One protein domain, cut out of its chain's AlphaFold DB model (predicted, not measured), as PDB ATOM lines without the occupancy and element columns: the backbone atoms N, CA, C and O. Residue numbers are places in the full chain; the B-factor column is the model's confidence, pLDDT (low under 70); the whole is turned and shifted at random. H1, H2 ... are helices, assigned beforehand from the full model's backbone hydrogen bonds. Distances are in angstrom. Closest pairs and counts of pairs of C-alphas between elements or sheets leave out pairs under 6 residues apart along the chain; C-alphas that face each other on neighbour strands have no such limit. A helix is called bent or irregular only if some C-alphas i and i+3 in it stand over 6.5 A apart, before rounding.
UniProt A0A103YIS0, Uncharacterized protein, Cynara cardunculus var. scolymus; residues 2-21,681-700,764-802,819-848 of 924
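What this domain is: This is residues 2 to 21, 681 to 700, 764 to 802 and 819 to 848 of the 924 residues of an uncharacterized protein of Cynara cardunculus var. scolymus (UniProt A0A103YIS0). One long helix, H6, runs through the core, with H3, H4 and H5 packed round it, H7 making a corner at its C-terminal end, and H2 passing close by at a slant. H1 follows on from the C-terminal end of H2 in nearly the same direction, well away from H6. The 109 printed residues include seven named helices, H1 to H7 in chain order, and no named strand; the class is all helix. The whole is compact, with a radius of gyration of the C-alphas of 14.2 A and spans of 45 by 32 by 24 A.

How they stand to each other: H1, residues 11 to 21, touches H2, residues 682 to 696, with Ala 11 and Gln 695 the closest C-alphas at 4.9 A. They run the same way at a shallow tilt of 20 degrees, and H2 touches H1 with residues 695 to 696 alone. H6, residues 822 to 839, is the hub, touching four helices. H2 is close to H6 but not clearly touching; their closest C-alphas, of Cys 689 and Ile 825, are 7.4 A apart. H3, residues 765 to 770, touches residues 824 to 831 of H6 at a steep tilt of 43 degrees, the same way; the C-alphas of Ala 766 and Thr 828 come closest, 4.6 A. H4, residues 778 to 783, touches residues 832 to 839 of H6 about perpendicular, at 90 degrees, closest at the C-alphas of Ala 782 and Lys 836, 5.4 A. H5, residues 787 to 795, touches residues 826 to 833 of H6, opposite ways at a shallow tilt of 33 degrees, only just short of steep; the closest C-alphas are those of Leu 793 and Arg 826, 5.2 A. H7, residues 841 to 846, and H6 touch only at the corner, closest at the C-alphas of Cys 837 and Phe 844, 4.6 A. H1 and H6 are apart. Every O i to N i+4 pair is within hydrogen-bond range in H2, H3, H6 and H7, against 1 of 2 in H4, 4 of 5 in H5 and 0 of 7 in H1, where 6 of 8 O i to N i+3 pairs are.

Where its parts are: H1 begins at C-alpha 11, (-32.004, 60.472, 20.087), and measures 18.2 A; it is irregular, but only just, with C-alphas 14 and 17 lying 7.0 A apart. H2 measures 21.1 A, H5 11.6 A and H6 25.8 A, while H3, H4 and H7 are six residues each. H7 ends at C-alpha 846, (-45.977, 46.173, 5.432).

The domain as a whole: The C-alphas of Ala 21 and Asp 802, 46.2 A apart, are the farthest pair. Three cuts remove residues 22 to 680, 701 to 763 and 803 to 818, with C-alpha gaps of 43.3, 13.5 and 15.1 A. Of the links printed whole, none is long. The mean pLDDT of the printed part is 74.9, with 36 residues under 70, among them 2 to 10, 15 to 21 and 764 to 774.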
ATOM      1  N   SER A   2     -24.700  60.866  39.593       24.55
ATOM      2  CA  SER A   2     -25.458  60.478  38.410       24.55
ATOM      3  C   SER A   2     -24.485  59.851  37.414       24.55
ATOM      4  O   SER A   2     -23.456  60.435  37.073       24.55
ATOM      5  N   LYS A   3     -24.746  58.603  37.034       29.47
ATOM      6  CA  LYS A   3     -23.927  57.839  36.088       29.47
ATOM      7  C   LYS A   3     -24.281  58.263  34.661       29.47
ATOM      8  O   LYS A   3     -24.765  57.460  33.873       29.47
ATOM      9  N   HIS A   4     -24.118  59.542  34.343       36.41
ATOM     10  CA  HIS A   4     -24.360  60.034  32.993       36.41
ATOM     11  C   HIS A   4     -23.087  59.838  32.168       36.41
ATOM     12  O   HIS A   4     -22.200  60.687  32.180       36.41
ATOM     13  N   ASN A   5     -22.992  58.717  31.448       38.34
ATOM     14  CA  ASN A   5     -22.137  58.663  30.265       38.34
ATOM     15  C   ASN A   5     -22.766  59.621  29.244       38.34
ATOM     16  O   ASN A   5     -23.771  59.286  28.623       38.34
ATOM     17  N   PHE A   6     -22.209  60.824  29.095       38.81
ATOM     18  CA  PHE A   6     -22.720  61.888  28.214       38.81
ATOM     19  C   PHE A   6     -22.710  61.528  26.711       38.81
ATOM     20  O   PHE A   6     -23.141  62.318  25.872       38.81
ATOM     21  N   LEU A   7     -22.234  60.332  26.363       45.88
ATOM     22  CA  LEU A   7     -21.855  59.921  25.014       45.88
ATOM     23  C   LEU A   7     -22.593  58.706  24.477       45.88
ATOM     24  O   LEU A   7     -22.155  58.057  23.528       45.88
ATOM     25  N   GLU A   8     -23.790  58.465  24.985       52.16
ATOM     26  CA  GLU A   8     -24.791  57.901  24.098       52.16
ATOM     27  C   GLU A   8     -25.302  59.044  23.214       52.16
ATOM     28  O   GLU A   8     -25.853  60.048  23.662       52.16
ATOM     29  N   VAL A   9     -24.948  58.975  21.937       53.91
ATOM     30  CA  VAL A   9     -24.891  60.141  21.045       53.91
ATOM     31  C   VAL A   9     -26.208  60.355  20.294       53.91
ATOM     32  O   VAL A   9     -26.487  61.468  19.866       53.91
ATOM     33  N   GLY A  10     -27.095  59.362  20.288       60.34
ATOM     34  CA  GLY A  10     -28.381  59.396  19.599       60.34
ATOM     35  C   GLY A  10     -29.560  60.049  20.305       60.34
ATOM     36  O   GLY A  10     -29.503  60.388  21.488       60.34
ATOM     37  N   ALA A  11     -30.678  60.124  19.581       72.69
ATOM     38  CA  ALA A  11     -32.004  60.472  20.087       72.69
ATOM     39  C   ALA A  11     -32.407  59.653  21.325       72.69
ATOM     40  O   ALA A  11     -32.999  60.199  22.254       72.69
ATOM     41  N   ALA A  12     -32.037  58.370  21.381       75.00
ATOM     42  CA  ALA A  12     -32.306  57.518  22.534       75.00
ATOM     43  C   ALA A  12     -31.683  58.053  23.842       75.00
ATOM     44  O   ALA A  12     -32.259  57.869  24.913       75.00
ATOM     45  N   ALA A  13     -30.577  58.800  23.778       71.31
ATOM     46  CA  ALA A  13     -29.912  59.324  24.970       71.31
ATOM     47  C   ALA A  13     -30.669  60.484  25.623       71.31
ATOM     48  O   ALA A  13     -30.556  60.688  26.829       71.31
ATOM     49  N   LEU A  14     -31.514  61.193  24.862       70.00
ATOM     50  CA  LEU A  14     -32.429  62.204  25.408       70.00
ATOM     51  C   LEU A  14     -33.446  61.590  26.391       70.00
ATOM     52  O   LEU A  14     -34.075  62.309  27.164       70.00
ATOM     53  N   LEU A  15     -33.597  60.259  26.393       66.69
ATOM     54  CA  LEU A  15     -34.491  59.525  27.291       66.69
ATOM     55  C   LEU A  15     -33.816  59.085  28.605       66.69
ATOM     56  O   LEU A  15     -34.519  58.732  29.552       66.69
ATOM     57  N   LEU A  16     -32.478  59.127  28.713       58.44
ATOM     58  CA  LEU A  16     -31.731  58.603  29.873       58.44
ATOM     59  C   LEU A  16     -32.077  59.302  31.190       58.44
ATOM     60  O   LEU A  16     -32.121  58.658  32.237       58.44
ATOM     61  N   GLY A  17     -32.383  60.599  31.148       50.00
ATOM     62  CA  GLY A  17     -32.808  61.332  32.339       50.00
ATOM     63  C   GLY A  17     -34.158  60.867  32.908       50.00
ATOM     64  O   GLY A  17     -34.461  61.194  34.051       50.00
ATOM     65  N   ASP A  18     -34.969  60.121  32.142       41.31
ATOM     66  CA  ASP A  18     -36.260  59.558  32.581       41.31
ATOM     67  C   ASP A  18     -36.124  58.100  33.088       41.31
ATOM     68  O   ASP A  18     -36.984  57.613  33.822       41.31
ATOM     69  N   MET A  19     -35.018  57.406  32.774       40.69
ATOM     70  CA  MET A  19     -34.751  56.020  33.212       40.69
ATOM     71  C   MET A  19     -34.469  55.925  34.724       40.69
ATOM     72  O   MET A  19     -34.932  54.998  35.391       40.69
ATOM     73  N   GLU A  20     -33.769  56.903  35.309       37.75
ATOM     74  CA  GLU A  20     -33.555  56.978  36.769       37.75
ATOM     75  C   GLU A  20     -34.792  57.499  37.533       37.75
ATOM     76  O   GLU A  20     -34.957  57.193  38.712       37.75
ATOM     77  N   ALA A  21     -35.687  58.251  36.877       34.88
ATOM     78  CA  ALA A  21     -36.883  58.823  37.505       34.88
ATOM     79  C   ALA A  21     -38.089  57.859  37.498       34.88
ATOM     80  O   ALA A  21     -38.786  57.738  38.507       34.88
ATOM     81  N   ASP A 681     -24.905  51.810  -3.560       84.62
ATOM     82  CA  ASP A 681     -23.537  51.897  -3.063       84.62
ATOM     83  C   ASP A 681     -23.424  51.376  -1.629       84.62
ATOM     84  O   ASP A 681     -24.045  51.909  -0.705       84.62
ATOM     85  N   ARG A 682     -22.581  50.358  -1.436       82.06
ATOM     86  CA  ARG A 682     -22.395  49.693  -0.142       82.06
ATOM     87  C   ARG A 682     -21.937  50.654   0.953       82.06
ATOM     88  O   ARG A 682     -22.426  50.543   2.073       82.06
ATOM     89  N   MET A 683     -21.026  51.585   0.666       82.25
ATOM     90  CA  MET A 683     -20.504  52.503   1.687       82.25
ATOM     91  C   MET A 683     -21.590  53.463   2.170       82.25
ATOM     92  O   MET A 683     -21.695  53.721   3.370       82.25
ATOM     93  N   ASN A 684     -22.445  53.928   1.259       87.25
ATOM     94  CA  ASN A 684     -23.590  54.765   1.609       87.25
ATOM     95  C   ASN A 684     -24.633  54.002   2.437       87.25
ATOM     96  O   ASN A 684     -25.128  54.536   3.428       87.25
ATOM     97  N   ILE A 685     -24.926  52.743   2.092       87.38
ATOM     98  CA  ILE A 685     -25.854  51.901   2.868       87.38
ATOM     99  C   ILE A 685     -25.303  51.648   4.278       87.38
ATOM    100  O   ILE A 685     -26.016  51.822   5.263       87.38
ATOM    101  N   LEU A 686     -24.017  51.303   4.397       84.56
ATOM    102  CA  LEU A 686     -23.374  51.098   5.697       84.56
ATOM    103  C   LEU A 686     -23.397  52.374   6.545       84.56
ATOM    104  O   LEU A 686     -23.684  52.307   7.739       84.56
ATOM    105  N   LYS A 687     -23.159  53.541   5.931       85.56
ATOM    106  CA  LYS A 687     -23.224  54.821   6.640       85.56
ATOM    107  C   LYS A 687     -24.645  55.169   7.089       85.56
ATOM    108  O   LYS A 687     -24.829  55.687   8.186       85.56
ATOM    109  N   MET A 688     -25.656  54.848   6.285       89.38
ATOM    110  CA  MET A 688     -27.059  54.961   6.684       89.38
ATOM    111  C   MET A 688     -27.372  54.087   7.911       89.38
ATOM    112  O   MET A 688     -28.005  54.570   8.850       89.38
ATOM    113  N   CYS A 689     -26.900  52.835   7.942       87.81
ATOM    114  CA  CYS A 689     -27.068  51.957   9.104       87.81
ATOM    115  C   CYS A 689     -26.349  52.496  10.350       87.81
ATOM    116  O   CYS A 689     -26.906  52.442  11.443       87.81
ATOM    117  N   ASP A 690     -25.144  53.046  10.190       84.38
ATOM    118  CA  ASP A 690     -24.382  53.689  11.270       84.38
ATOM    119  C   ASP A 690     -25.154  54.863  11.895       84.38
ATOM    120  O   ASP A 690     -25.285  54.935  13.117       84.38
ATOM    121  N   ILE A 691     -25.758  55.731  11.070       87.12
ATOM    122  CA  ILE A 691     -26.624  56.825  11.544       87.12
ATOM    123  C   ILE A 691     -27.835  56.259  12.296       87.12
ATOM    124  O   ILE A 691     -28.118  56.691  13.413       87.12
ATOM    125  N   LEU A 692     -28.522  55.268  11.720       89.00
ATOM    126  CA  LEU A 692     -29.704  54.642  12.317       89.00
ATOM    127  C   LEU A 692     -29.404  54.051  13.702       89.00
ATOM    128  O   LEU A 692     -30.109  54.334  14.671       89.00
ATOM    129  N   PHE A 693     -28.333  53.265  13.816       86.56
ATOM    130  CA  PHE A 693     -27.921  52.666  15.085       86.56
ATOM    131  C   PHE A 693     -27.464  53.715  16.087       86.56
ATOM    132  O   PHE A 693     -27.821  53.623  17.259       86.56
ATOM    133  N   SER A 694     -26.734  54.734  15.631       83.06
ATOM    134  CA  SER A 694     -26.283  55.827  16.491       83.06
ATOM    135  C   SER A 694     -27.449  56.574  17.128       83.06
ATOM    136  O   SER A 694     -27.301  57.030  18.254       83.06
ATOM    137  N   GLN A 695     -28.604  56.679  16.452       85.62
ATOM    138  CA  GLN A 695     -29.802  57.327  16.996       85.62
ATOM    139  C   GLN A 695     -30.642  56.428  17.919       85.62
ATOM    140  O   GLN A 695     -31.232  56.937  18.877       85.62
ATOM    141  N   LEU A 696     -30.705  55.120  17.646       83.75
ATOM    142  CA  LEU A 696     -31.614  54.182  18.320       83.75
ATOM    143  C   LEU A 696     -30.987  53.388  19.473       83.75
ATOM    144  O   LEU A 696     -31.710  52.982  20.384       83.75
ATOM    145  N   CYS A 697     -29.680  53.136  19.427       81.56
ATOM    146  CA  CYS A 697     -29.005  52.215  20.337       81.56
ATOM    147  C   CYS A 697     -28.202  52.958  21.413       81.56
ATOM    148  O   CYS A 697     -27.412  53.854  21.120       81.56
ATOM    149  N   LEU A 698     -28.354  52.512  22.658       73.00
ATOM    150  CA  LEU A 698     -27.635  52.976  23.846       73.00
ATOM    151  C   LEU A 698     -26.715  51.855  24.340       73.00
ATOM    152  O   LEU A 698     -27.187  50.735  24.485       73.00
ATOM    153  N   LYS A 699     -25.421  52.101  24.567       65.62
ATOM    154  CA  LYS A 699     -24.470  51.109  25.101       65.62
ATOM    155  C   LYS A 699     -24.318  51.244  26.623       65.62
ATOM    156  O   LYS A 699     -23.609  52.114  27.127       65.62
ATOM    157  N   VAL A 700     -24.854  50.275  27.360       57.38
ATOM    158  CA  VAL A 700     -24.749  50.203  28.820       57.38
ATOM    159  C   VAL A 700     -23.389  49.641  29.226       57.38
ATOM    160  O   VAL A 700     -23.100  48.461  29.035       57.38
ATOM    161  N   SER A 764     -19.991  42.754  19.135       65.75
ATOM    162  CA  SER A 764     -20.762  43.214  17.984       65.75
ATOM    163  C   SER A 764     -22.081  43.865  18.432       65.75
ATOM    164  O   SER A 764     -22.560  43.570  19.528       65.75
ATOM    165  N   MET A 765     -22.691  44.750  17.632       68.06
ATOM    166  CA  MET A 765     -23.921  45.441  18.072       68.06
ATOM    167  C   MET A 765     -25.069  44.455  18.297       68.06
ATOM    168  O   MET A 765     -25.782  44.564  19.293       68.06
ATOM    169  N   ALA A 766     -25.192  43.441  17.436       66.19
ATOM    170  CA  ALA A 766     -26.153  42.363  17.630       66.19
ATOM    171  C   ALA A 766     -25.877  41.598  18.934       66.19
ATOM    172  O   ALA A 766     -26.804  41.317  19.688       66.19
ATOM    173  N   ALA A 767     -24.608  41.307  19.241       69.31
ATOM    174  CA  ALA A 767     -24.242  40.641  20.488       69.31
ATOM    175  C   ALA A 767     -24.566  41.500  21.720       69.31
ATOM    176  O   ALA A 767     -25.095  40.976  22.694       69.31
ATOM    177  N   LEU A 768     -24.307  42.811  21.669       67.69
ATOM    178  CA  LEU A 768     -24.632  43.733  22.759       67.69
ATOM    179  C   LEU A 768     -26.143  43.804  23.018       67.69
ATOM    180  O   LEU A 768     -26.554  43.797  24.178       67.69
ATOM    181  N   LEU A 769     -26.964  43.830  21.963       68.88
ATOM    182  CA  LEU A 769     -28.426  43.809  22.087       68.88
ATOM    183  C   LEU A 769     -28.924  42.511  22.724       68.88
ATOM    184  O   LEU A 769     -29.729  42.554  23.648       68.88
ATOM    185  N   LEU A 770     -28.414  41.365  22.266       69.44
ATOM    186  CA  LEU A 770     -28.796  40.048  22.788       69.44
ATOM    187  C   LEU A 770     -28.317  39.795  24.220       69.44
ATOM    188  O   LEU A 770     -28.888  38.970  24.919       69.44
ATOM    189  N   GLN A 771     -27.249  40.469  24.648       64.00
ATOM    190  CA  GLN A 771     -26.726  40.378  26.013       64.00
ATOM    191  C   GLN A 771     -27.357  41.409  26.962       64.00
ATOM    192  O   GLN A 771     -26.921  41.514  28.109       64.00
ATOM    193  N   GLY A 772     -28.314  42.220  26.489       63.38
ATOM    194  CA  GLY A 772     -28.900  43.320  27.263       63.38
ATOM    195  C   GLY A 772     -27.896  44.423  27.634       63.38
ATOM    196  O   GLY A 772     -28.164  45.247  28.506       63.38
ATOM    197  N   GLN A 773     -26.724  44.437  26.991       61.88
ATOM    198  CA  GLN A 773     -25.674  45.443  27.172       61.88
ATOM    199  C   GLN A 773     -25.868  46.649  26.248       61.88
ATOM    200  O   GLN A 773     -25.209  47.671  26.424       61.88
ATOM    201  N   ALA A 774     -26.782  46.557  25.279       69.62
ATOM    202  CA  ALA A 774     -27.310  47.704  24.559       69.62
ATOM    203  C   ALA A 774     -28.825  47.833  24.772       69.62
ATOM    204  O   ALA A 774     -29.562  46.859  24.642       69.62
ATOM    205  N   ILE A 775     -29.290  49.042  25.091       75.12
ATOM    206  CA  ILE A 775     -30.705  49.369  25.274       75.12
ATOM    207  C   ILE A 775     -31.235  50.014  23.996       75.12
ATOM    208  O   ILE A 775     -30.632  50.934  23.447       75.12
ATOM    209  N   VAL A 776     -32.407  49.557  23.557       79.19
ATOM    210  CA  VAL A 776     -33.155  50.166  22.454       79.19
ATOM    211  C   VAL A 776     -34.566  50.499  22.941       79.19
ATOM    212  O   VAL A 776     -35.345  49.580  23.224       79.19
ATOM    213  N   PRO A 777     -34.919  51.791  23.054       82.06
ATOM    214  CA  PRO A 777     -36.269  52.215  23.414       82.06
ATOM    215  C   PRO A 777     -37.279  51.857  22.312       82.06
ATOM    216  O   PRO A 777     -37.214  52.378  21.195       82.06
ATOM    217  N   MET A 778     -38.250  50.988  22.617       80.69
ATOM    218  CA  MET A 778     -39.236  50.516  21.629       80.69
ATOM    219  C   MET A 778     -40.164  51.606  21.103       80.69
ATOM    220  O   MET A 778     -40.646  51.501  19.981       80.69
ATOM    221  N   GLN A 779     -40.347  52.689  21.854       82.31
ATOM    222  CA  GLN A 779     -41.095  53.863  21.412       82.31
ATOM    223  C   GLN A 779     -40.435  54.537  20.201       82.31
ATOM    224  O   GLN A 779     -41.139  55.005  19.309       82.31
ATOM    225  N   LEU A 780     -39.097  54.555  20.145       84.19
ATOM    226  CA  LEU A 780     -38.365  55.120  19.010       84.19
ATOM    227  C   LEU A 780     -38.379  54.158  17.821       84.19
ATOM    228  O   LEU A 780     -38.651  54.582  16.703       84.19
ATOM    229  N   VAL A 781     -38.172  52.858  18.057       85.50
ATOM    230  CA  VAL A 781     -38.220  51.838  16.991       85.50
ATOM    231  C   VAL A 781     -39.600  51.749  16.343       85.50
ATOM    232  O   VAL A 781     -39.688  51.645  15.122       85.50
ATOM    233  N   ALA A 782     -40.676  51.845  17.127       84.62
ATOM    234  CA  ALA A 782     -42.037  51.860  16.597       84.62
ATOM    235  C   ALA A 782     -42.263  53.036  15.631       84.62
ATOM    236  O   ALA A 782     -42.936  52.876  14.615       84.62
ATOM    237  N   ARG A 783     -41.651  54.194  15.913       87.25
ATOM    238  CA  ARG A 783     -41.768  55.410  15.098       87.25
ATOM    239  C   ARG A 783     -40.977  55.349  13.789       87.25
ATOM    240  O   ARG A 783     -41.371  55.992  12.822       87.25
ATOM    241  N   VAL A 784     -39.886  54.585  13.744       90.62
ATOM    242  CA  VAL A 784     -39.060  54.429  12.537       90.62
ATOM    243  C   VAL A 784     -39.808  53.587  11.494       90.62
ATOM    244  O   VAL A 784     -40.248  52.492  11.837       90.62
ATOM    245  N   PRO A 785     -39.951  54.044  10.238       91.25
ATOM    246  CA  PRO A 785     -40.528  53.266   9.136       91.25
ATOM    247  C   PRO A 785     -39.865  51.890   8.920       91.25
ATOM    248  O   PRO A 785     -38.669  51.725   9.167       91.25
ATOM    249  N   ALA A 786     -40.637  50.877   8.501       90.50
ATOM    250  CA  ALA A 786     -40.137  49.498   8.419       90.50
ATOM    251  C   ALA A 786     -39.118  49.312   7.282       90.50
ATOM    252  O   ALA A 786     -38.161  48.545   7.431       90.50
ATOM    253  N   ASP A 787     -39.293  50.055   6.184       89.88
ATOM    254  CA  ASP A 787     -38.383  50.135   5.033       89.88
ATOM    255  C   ASP A 787     -36.937  50.428   5.435       89.88
ATOM    256  O   ASP A 787     -36.018  49.799   4.910       89.88
ATOM    257  N   LEU A 788     -36.717  51.275   6.440       92.19
ATOM    258  CA  LEU A 788     -35.379  51.598   6.940       92.19
ATOM    259  C   LEU A 788     -34.668  50.427   7.628       92.19
ATOM    260  O   LEU A 788     -33.452  50.488   7.806       92.19
ATOM    261  N   PHE A 789     -35.388  49.360   7.985       93.00
ATOM    262  CA  PHE A 789     -34.798  48.140   8.530       93.00
ATOM    263  C   PHE A 789     -34.658  47.035   7.478       93.00
ATOM    264  O   PHE A 789     -33.572  46.467   7.348       93.00
ATOM    265  N   TYR A 790     -35.713  46.728   6.709       91.62
ATOM    266  CA  TYR A 790     -35.674  45.595   5.772       91.62
ATOM    267  C   TYR A 790     -34.959  45.916   4.450       91.62
ATOM    268  O   TYR A 790     -34.268  45.049   3.916       91.62
ATOM    269  N   TRP A 791     -35.055  47.143   3.920       92.88
ATOM    270  CA  TRP A 791     -34.377  47.506   2.670       92.88
ATOM    271  C   TRP A 791     -32.849  47.356   2.772       92.88
ATOM    272  O   TRP A 791     -32.281  46.613   1.965       92.88
ATOM    273  N   PRO A 792     -32.150  47.951   3.767       90.56
ATOM    274  CA  PRO A 792     -30.702  47.785   3.870       90.56
ATOM    275  C   PRO A 792     -30.311  46.355   4.263       90.56
ATOM    276  O   PRO A 792     -29.247  45.889   3.852       90.56
ATOM    277  N   LEU A 793     -31.168  45.635   5.004       90.38
ATOM    278  CA  LEU A 793     -30.972  44.214   5.290       90.38
ATOM    279  C   LEU A 793     -30.809  43.446   3.975       90.38
ATOM    280  O   LEU A 793     -29.776  42.810   3.797       90.38
ATOM    281  N   ILE A 794     -31.752  43.570   3.035       89.88
ATOM    282  CA  ILE A 794     -31.715  42.870   1.741       89.88
ATOM    283  C   ILE A 794     -30.530  43.325   0.874       89.88
ATOM    284  O   ILE A 794     -29.792  42.481   0.365       89.88
ATOM    285  N   GLN A 795     -30.284  44.636   0.749       88.94
ATOM    286  CA  GLN A 795     -29.203  45.160  -0.105       88.94
ATOM    287  C   GLN A 795     -27.807  44.666   0.309       88.94
ATOM    288  O   GLN A 795     -26.914  44.509  -0.522       88.94
ATOM    289  N   LEU A 796     -27.606  44.391   1.599       86.50
ATOM    290  CA  LEU A 796     -26.325  43.936   2.135       86.50
ATOM    291  C   LEU A 796     -26.100  42.412   2.020       86.50
ATOM    292  O   LEU A 796     -25.058  41.932   2.470       86.50
ATOM    293  N   ALA A 797     -27.027  41.643   1.431       83.19
ATOM    294  CA  ALA A 797     -26.971  40.173   1.390       83.19
ATOM    295  C   ALA A 797     -25.749  39.617   0.670       83.19
ATOM    296  O   ALA A 797     -25.001  38.827   1.246       83.19
ATOM    297  N   ALA A 798     -25.491  40.092  -0.548       71.38
ATOM    298  CA  ALA A 798     -24.366  39.623  -1.354       71.38
ATOM    299  C   ALA A 798     -22.997  39.914  -0.708       71.38
ATOM    300  O   ALA A 798     -22.021  39.237  -0.996       71.38
ATOM    301  N   ALA A 799     -22.928  40.909   0.180       65.31
ATOM    302  CA  ALA A 799     -21.701  41.389   0.809       65.31
ATOM    303  C   ALA A 799     -21.341  40.670   2.126       65.31
ATOM    304  O   ALA A 799     -20.283  40.936   2.709       65.31
ATOM    305  N   ALA A 800     -22.216  39.799   2.635       59.53
ATOM    306  CA  ALA A 800     -21.986  39.066   3.878       59.53
ATOM    307  C   ALA A 800     -20.980  37.904   3.716       59.53
ATOM    308  O   ALA A 800     -20.378  37.488   4.708       59.53
ATOM    309  N   THR A 801     -20.750  37.429   2.486       55.12
ATOM    310  CA  THR A 801     -19.906  36.266   2.142       55.12
ATOM    311  C   THR A 801     -18.402  36.580   2.058       55.12
ATOM    312  O   THR A 801     -17.580  35.715   2.360       55.12
ATOM    313  N   ASP A 802     -18.022  37.819   1.723       46.72
ATOM    314  CA  ASP A 802     -16.633  38.205   1.397       46.72
ATOM    315  C   ASP A 802     -15.658  38.226   2.593       46.72
ATOM    316  O   ASP A 802     -14.438  38.218   2.419       46.72
ATOM    317  N   PRO A 819     -16.817  43.123  14.972       45.53
ATOM    318  CA  PRO A 819     -17.862  44.116  15.215       45.53
ATOM    319  C   PRO A 819     -17.894  45.122  14.053       45.53
ATOM    320  O   PRO A 819     -16.848  45.604  13.623       45.53
ATOM    321  N   GLY A 820     -19.081  45.392  13.499       52.38
ATOM    322  CA  GLY A 820     -19.233  46.250  12.313       52.38
ATOM    323  C   GLY A 820     -19.069  45.546  10.957       52.38
ATOM    324  O   GLY A 820     -19.224  46.189   9.919       52.38
ATOM    325  N   ALA A 821     -18.821  44.231  10.922       66.25
ATOM    326  CA  ALA A 821     -18.917  43.469   9.678       66.25
ATOM    327  C   ALA A 821     -20.342  43.553   9.099       66.25
ATOM    328  O   ALA A 821     -21.329  43.608   9.830       66.25
ATOM    329  N   THR A 822     -20.472  43.496   7.771       74.06
ATOM    330  CA  THR A 822     -21.778  43.577   7.091       74.06
ATOM    331  C   THR A 822     -22.783  42.533   7.594       74.06
ATOM    332  O   THR A 822     -23.967  42.828   7.724       74.06
ATOM    333  N   SER A 823     -22.301  41.345   7.960       75.38
ATOM    334  CA  SER A 823     -23.103  40.288   8.581       75.38
ATOM    335  C   SER A 823     -23.680  40.730   9.943       75.38
ATOM    336  O   SER A 823     -24.839  40.471  10.265       75.38
ATOM    337  N   ASP A 824     -22.883  41.417  10.770       77.94
ATOM    338  CA  ASP A 824     -23.293  41.918  12.087       77.94
ATOM    339  C   ASP A 824     -24.316  43.052  11.992       77.94
ATOM    340  O   ASP A 824     -25.304  43.075  12.727       77.94
ATOM    341  N   ILE A 825     -24.118  43.957  11.036       81.88
ATOM    342  CA  ILE A 825     -25.066  45.033  10.736       81.88
ATOM    343  C   ILE A 825     -26.411  44.435  10.311       81.88
ATOM    344  O   ILE A 825     -27.442  44.815  10.858       81.88
ATOM    345  N   ARG A 826     -26.408  43.438   9.416       88.19
ATOM    346  CA  ARG A 826     -27.618  42.706   8.999       88.19
ATOM    347  C   ARG A 826     -28.321  42.027  10.170       88.19
ATOM    348  O   ARG A 826     -29.526  42.174  10.337       88.19
ATOM    349  N   SER A 827     -27.562  41.346  11.023       84.06
ATOM    350  CA  SER A 827     -28.092  40.728  12.244       84.06
ATOM    351  C   SER A 827     -28.760  41.759  13.164       84.06
ATOM    352  O   SER A 827     -29.854  41.525  13.668       84.06
ATOM    353  N   THR A 828     -28.135  42.926  13.335       85.38
ATOM    354  CA  THR A 828     -28.665  44.036  14.142       85.38
ATOM    355  C   THR A 828     -29.954  44.606  13.537       85.38
ATOM    356  O   THR A 828     -30.938  44.774  14.253       85.38
ATOM    357  N   LEU A 829     -29.985  44.848  12.220       90.69
ATOM    358  CA  LEU A 829     -31.181  45.314  11.503       90.69
ATOM    359  C   LEU A 829     -32.354  44.345  11.665       90.69
ATOM    360  O   LEU A 829     -33.468  44.783  11.938       90.69
ATOM    361  N   LEU A 830     -32.102  43.038  11.544       91.25
ATOM    362  CA  LEU A 830     -33.141  42.022  11.699       91.25
ATOM    363  C   LEU A 830     -33.710  41.994  13.124       91.25
ATOM    364  O   LEU A 830     -34.924  41.904  13.288       91.25
ATOM    365  N   LEU A 831     -32.867  42.115  14.155       88.56
ATOM    366  CA  LEU A 831     -33.334  42.184  15.546       88.56
ATOM    367  C   LEU A 831     -34.217  43.418  15.793       88.56
ATOM    368  O   LEU A 831     -35.253  43.310  16.453       88.56
ATOM    369  N   LEU A 832     -33.853  44.575  15.228       89.06
ATOM    370  CA  LEU A 832     -34.666  45.795  15.306       89.06
ATOM    371  C   LEU A 832     -35.988  45.657  14.540       89.06
ATOM    372  O   LEU A 832     -37.031  46.056  15.058       89.06
ATOM    373  N   LEU A 833     -35.964  45.039  13.355       91.88
ATOM    374  CA  LEU A 833     -37.159  44.753  12.557       91.88
ATOM    375  C   LEU A 833     -38.122  43.821  13.298       91.88
ATOM    376  O   LEU A 833     -39.313  44.108  13.374       91.88
ATOM    377  N   ILE A 834     -37.609  42.745  13.905       89.12
ATOM    378  CA  ILE A 834     -38.394  41.840  14.756       89.12
ATOM    379  C   ILE A 834     -39.025  42.618  15.920       89.12
ATOM    380  O   ILE A 834     -40.213  42.449  16.204       89.12
ATOM    381  N   GLY A 835     -38.257  43.505  16.563       85.44
ATOM    382  CA  GLY A 835     -38.760  44.411  17.597       85.44
ATOM    383  C   GLY A 835     -39.921  45.276  17.105       85.44
ATOM    384  O   GLY A 835     -40.970  45.313  17.750       85.44
ATOM    385  N   LYS A 836     -39.768  45.904  15.933       88.06
ATOM    386  CA  LYS A 836     -40.809  46.722  15.298       88.06
ATOM    387  C   LYS A 836     -42.064  45.906  14.986       88.06
ATOM    388  O   LYS A 836     -43.132  46.282  15.445       88.06
ATOM    389  N   CYS A 837     -41.941  44.772  14.297       88.44
ATOM    390  CA  CYS A 837     -43.072  43.908  13.933       88.44
ATOM    391  C   CYS A 837     -43.798  43.309  15.148       88.44
ATOM    392  O   CYS A 837     -44.963  42.932  15.056       88.44
ATOM    393  N   THR A 838     -43.110  43.191  16.287       84.25
ATOM    394  CA  THR A 838     -43.728  42.753  17.546       84.25
ATOM    395  C   THR A 838     -44.485  43.893  18.231       84.25
ATOM    396  O   THR A 838     -45.519  43.659  18.850       84.25
ATOM    397  N   ALA A 839     -43.970  45.124  18.151       81.38
ATOM    398  CA  ALA A 839     -44.595  46.301  18.748       81.38
ATOM    399  C   ALA A 839     -45.748  46.869  17.899       81.38
ATOM    400  O   ALA A 839     -46.687  47.435  18.458       81.38
ATOM    401  N   ASP A 840     -45.667  46.714  16.578       82.88
ATOM    402  CA  ASP A 840     -46.574  47.274  15.580       82.88
ATOM    403  C   ASP A 840     -47.004  46.186  14.567       82.88
ATOM    404  O   ASP A 840     -46.223  45.815  13.681       82.88
ATOM    405  N   PRO A 841     -48.235  45.647  14.680       83.31
ATOM    406  CA  PRO A 841     -48.749  44.625  13.768       83.31
ATOM    407  C   PRO A 841     -48.896  45.090  12.313       83.31
ATOM    408  O   PRO A 841     -48.882  44.251  11.409       83.31
ATOM    409  N   ASP A 842     -49.043  46.395  12.066       87.44
ATOM    410  CA  ASP A 842     -49.168  46.922  10.705       87.44
ATOM    411  C   ASP A 842     -47.812  46.900   9.993       87.44
ATOM    412  O   ASP A 842     -47.742  46.520   8.822       87.44
ATOM    413  N   ALA A 843     -46.719  47.146  10.725       88.06
ATOM    414  CA  ALA A 843     -45.360  46.974  10.213       88.06
ATOM    415  C   ALA A 843     -45.073  45.528   9.774       88.06
ATOM    416  O   ALA A 843     -44.387  45.309   8.778       88.06
ATOM    417  N   PHE A 844     -45.618  44.524  10.474       88.19
ATOM    418  CA  PHE A 844     -45.470  43.123  10.061       88.19
ATOM    419  C   PHE A 844     -46.113  42.865   8.692       88.19
ATOM    420  O   PHE A 844     -45.523  42.185   7.854       88.19
ATOM    421  N   LYS A 845     -47.294  43.443   8.435       87.62
ATOM    422  CA  LYS A 845     -47.967  43.336   7.131       87.62
ATOM    423  C   LYS A 845     -47.232  44.118   6.043       87.62
ATOM    424  O   LYS A 845     -47.111  43.612   4.933       87.62
ATOM    425  N   GLU A 846     -46.727  45.312   6.360       88.25
ATOM    426  CA  GLU A 846     -45.977  46.173   5.432       88.25
ATOM    427  C   GLU A 846     -44.752  45.463   4.837       88.25
ATOM    428  O   GLU A 846     -44.473  45.587   3.650       88.25
ATOM    429  N   VAL A 847     -44.049  44.679   5.655       88.00
ATOM    430  CA  VAL A 847     -42.813  43.975   5.273       88.00
ATOM    431  C   VAL A 847     -43.081  42.739   4.393       88.00
ATOM    432  O   VAL A 847     -42.150  42.183   3.819       88.00
ATOM    433  N   GLY A 848     -44.339  42.307   4.254       85.94
ATOM    434  CA  GLY A 848     -44.717  41.075   3.547       85.94
ATOM    435  C   GLY A 848     -45.108  39.916   4.471       85.94
ATOM    436  O   GLY A 848     -45.280  38.789   4.014       85.94
TER     437      GLY A 848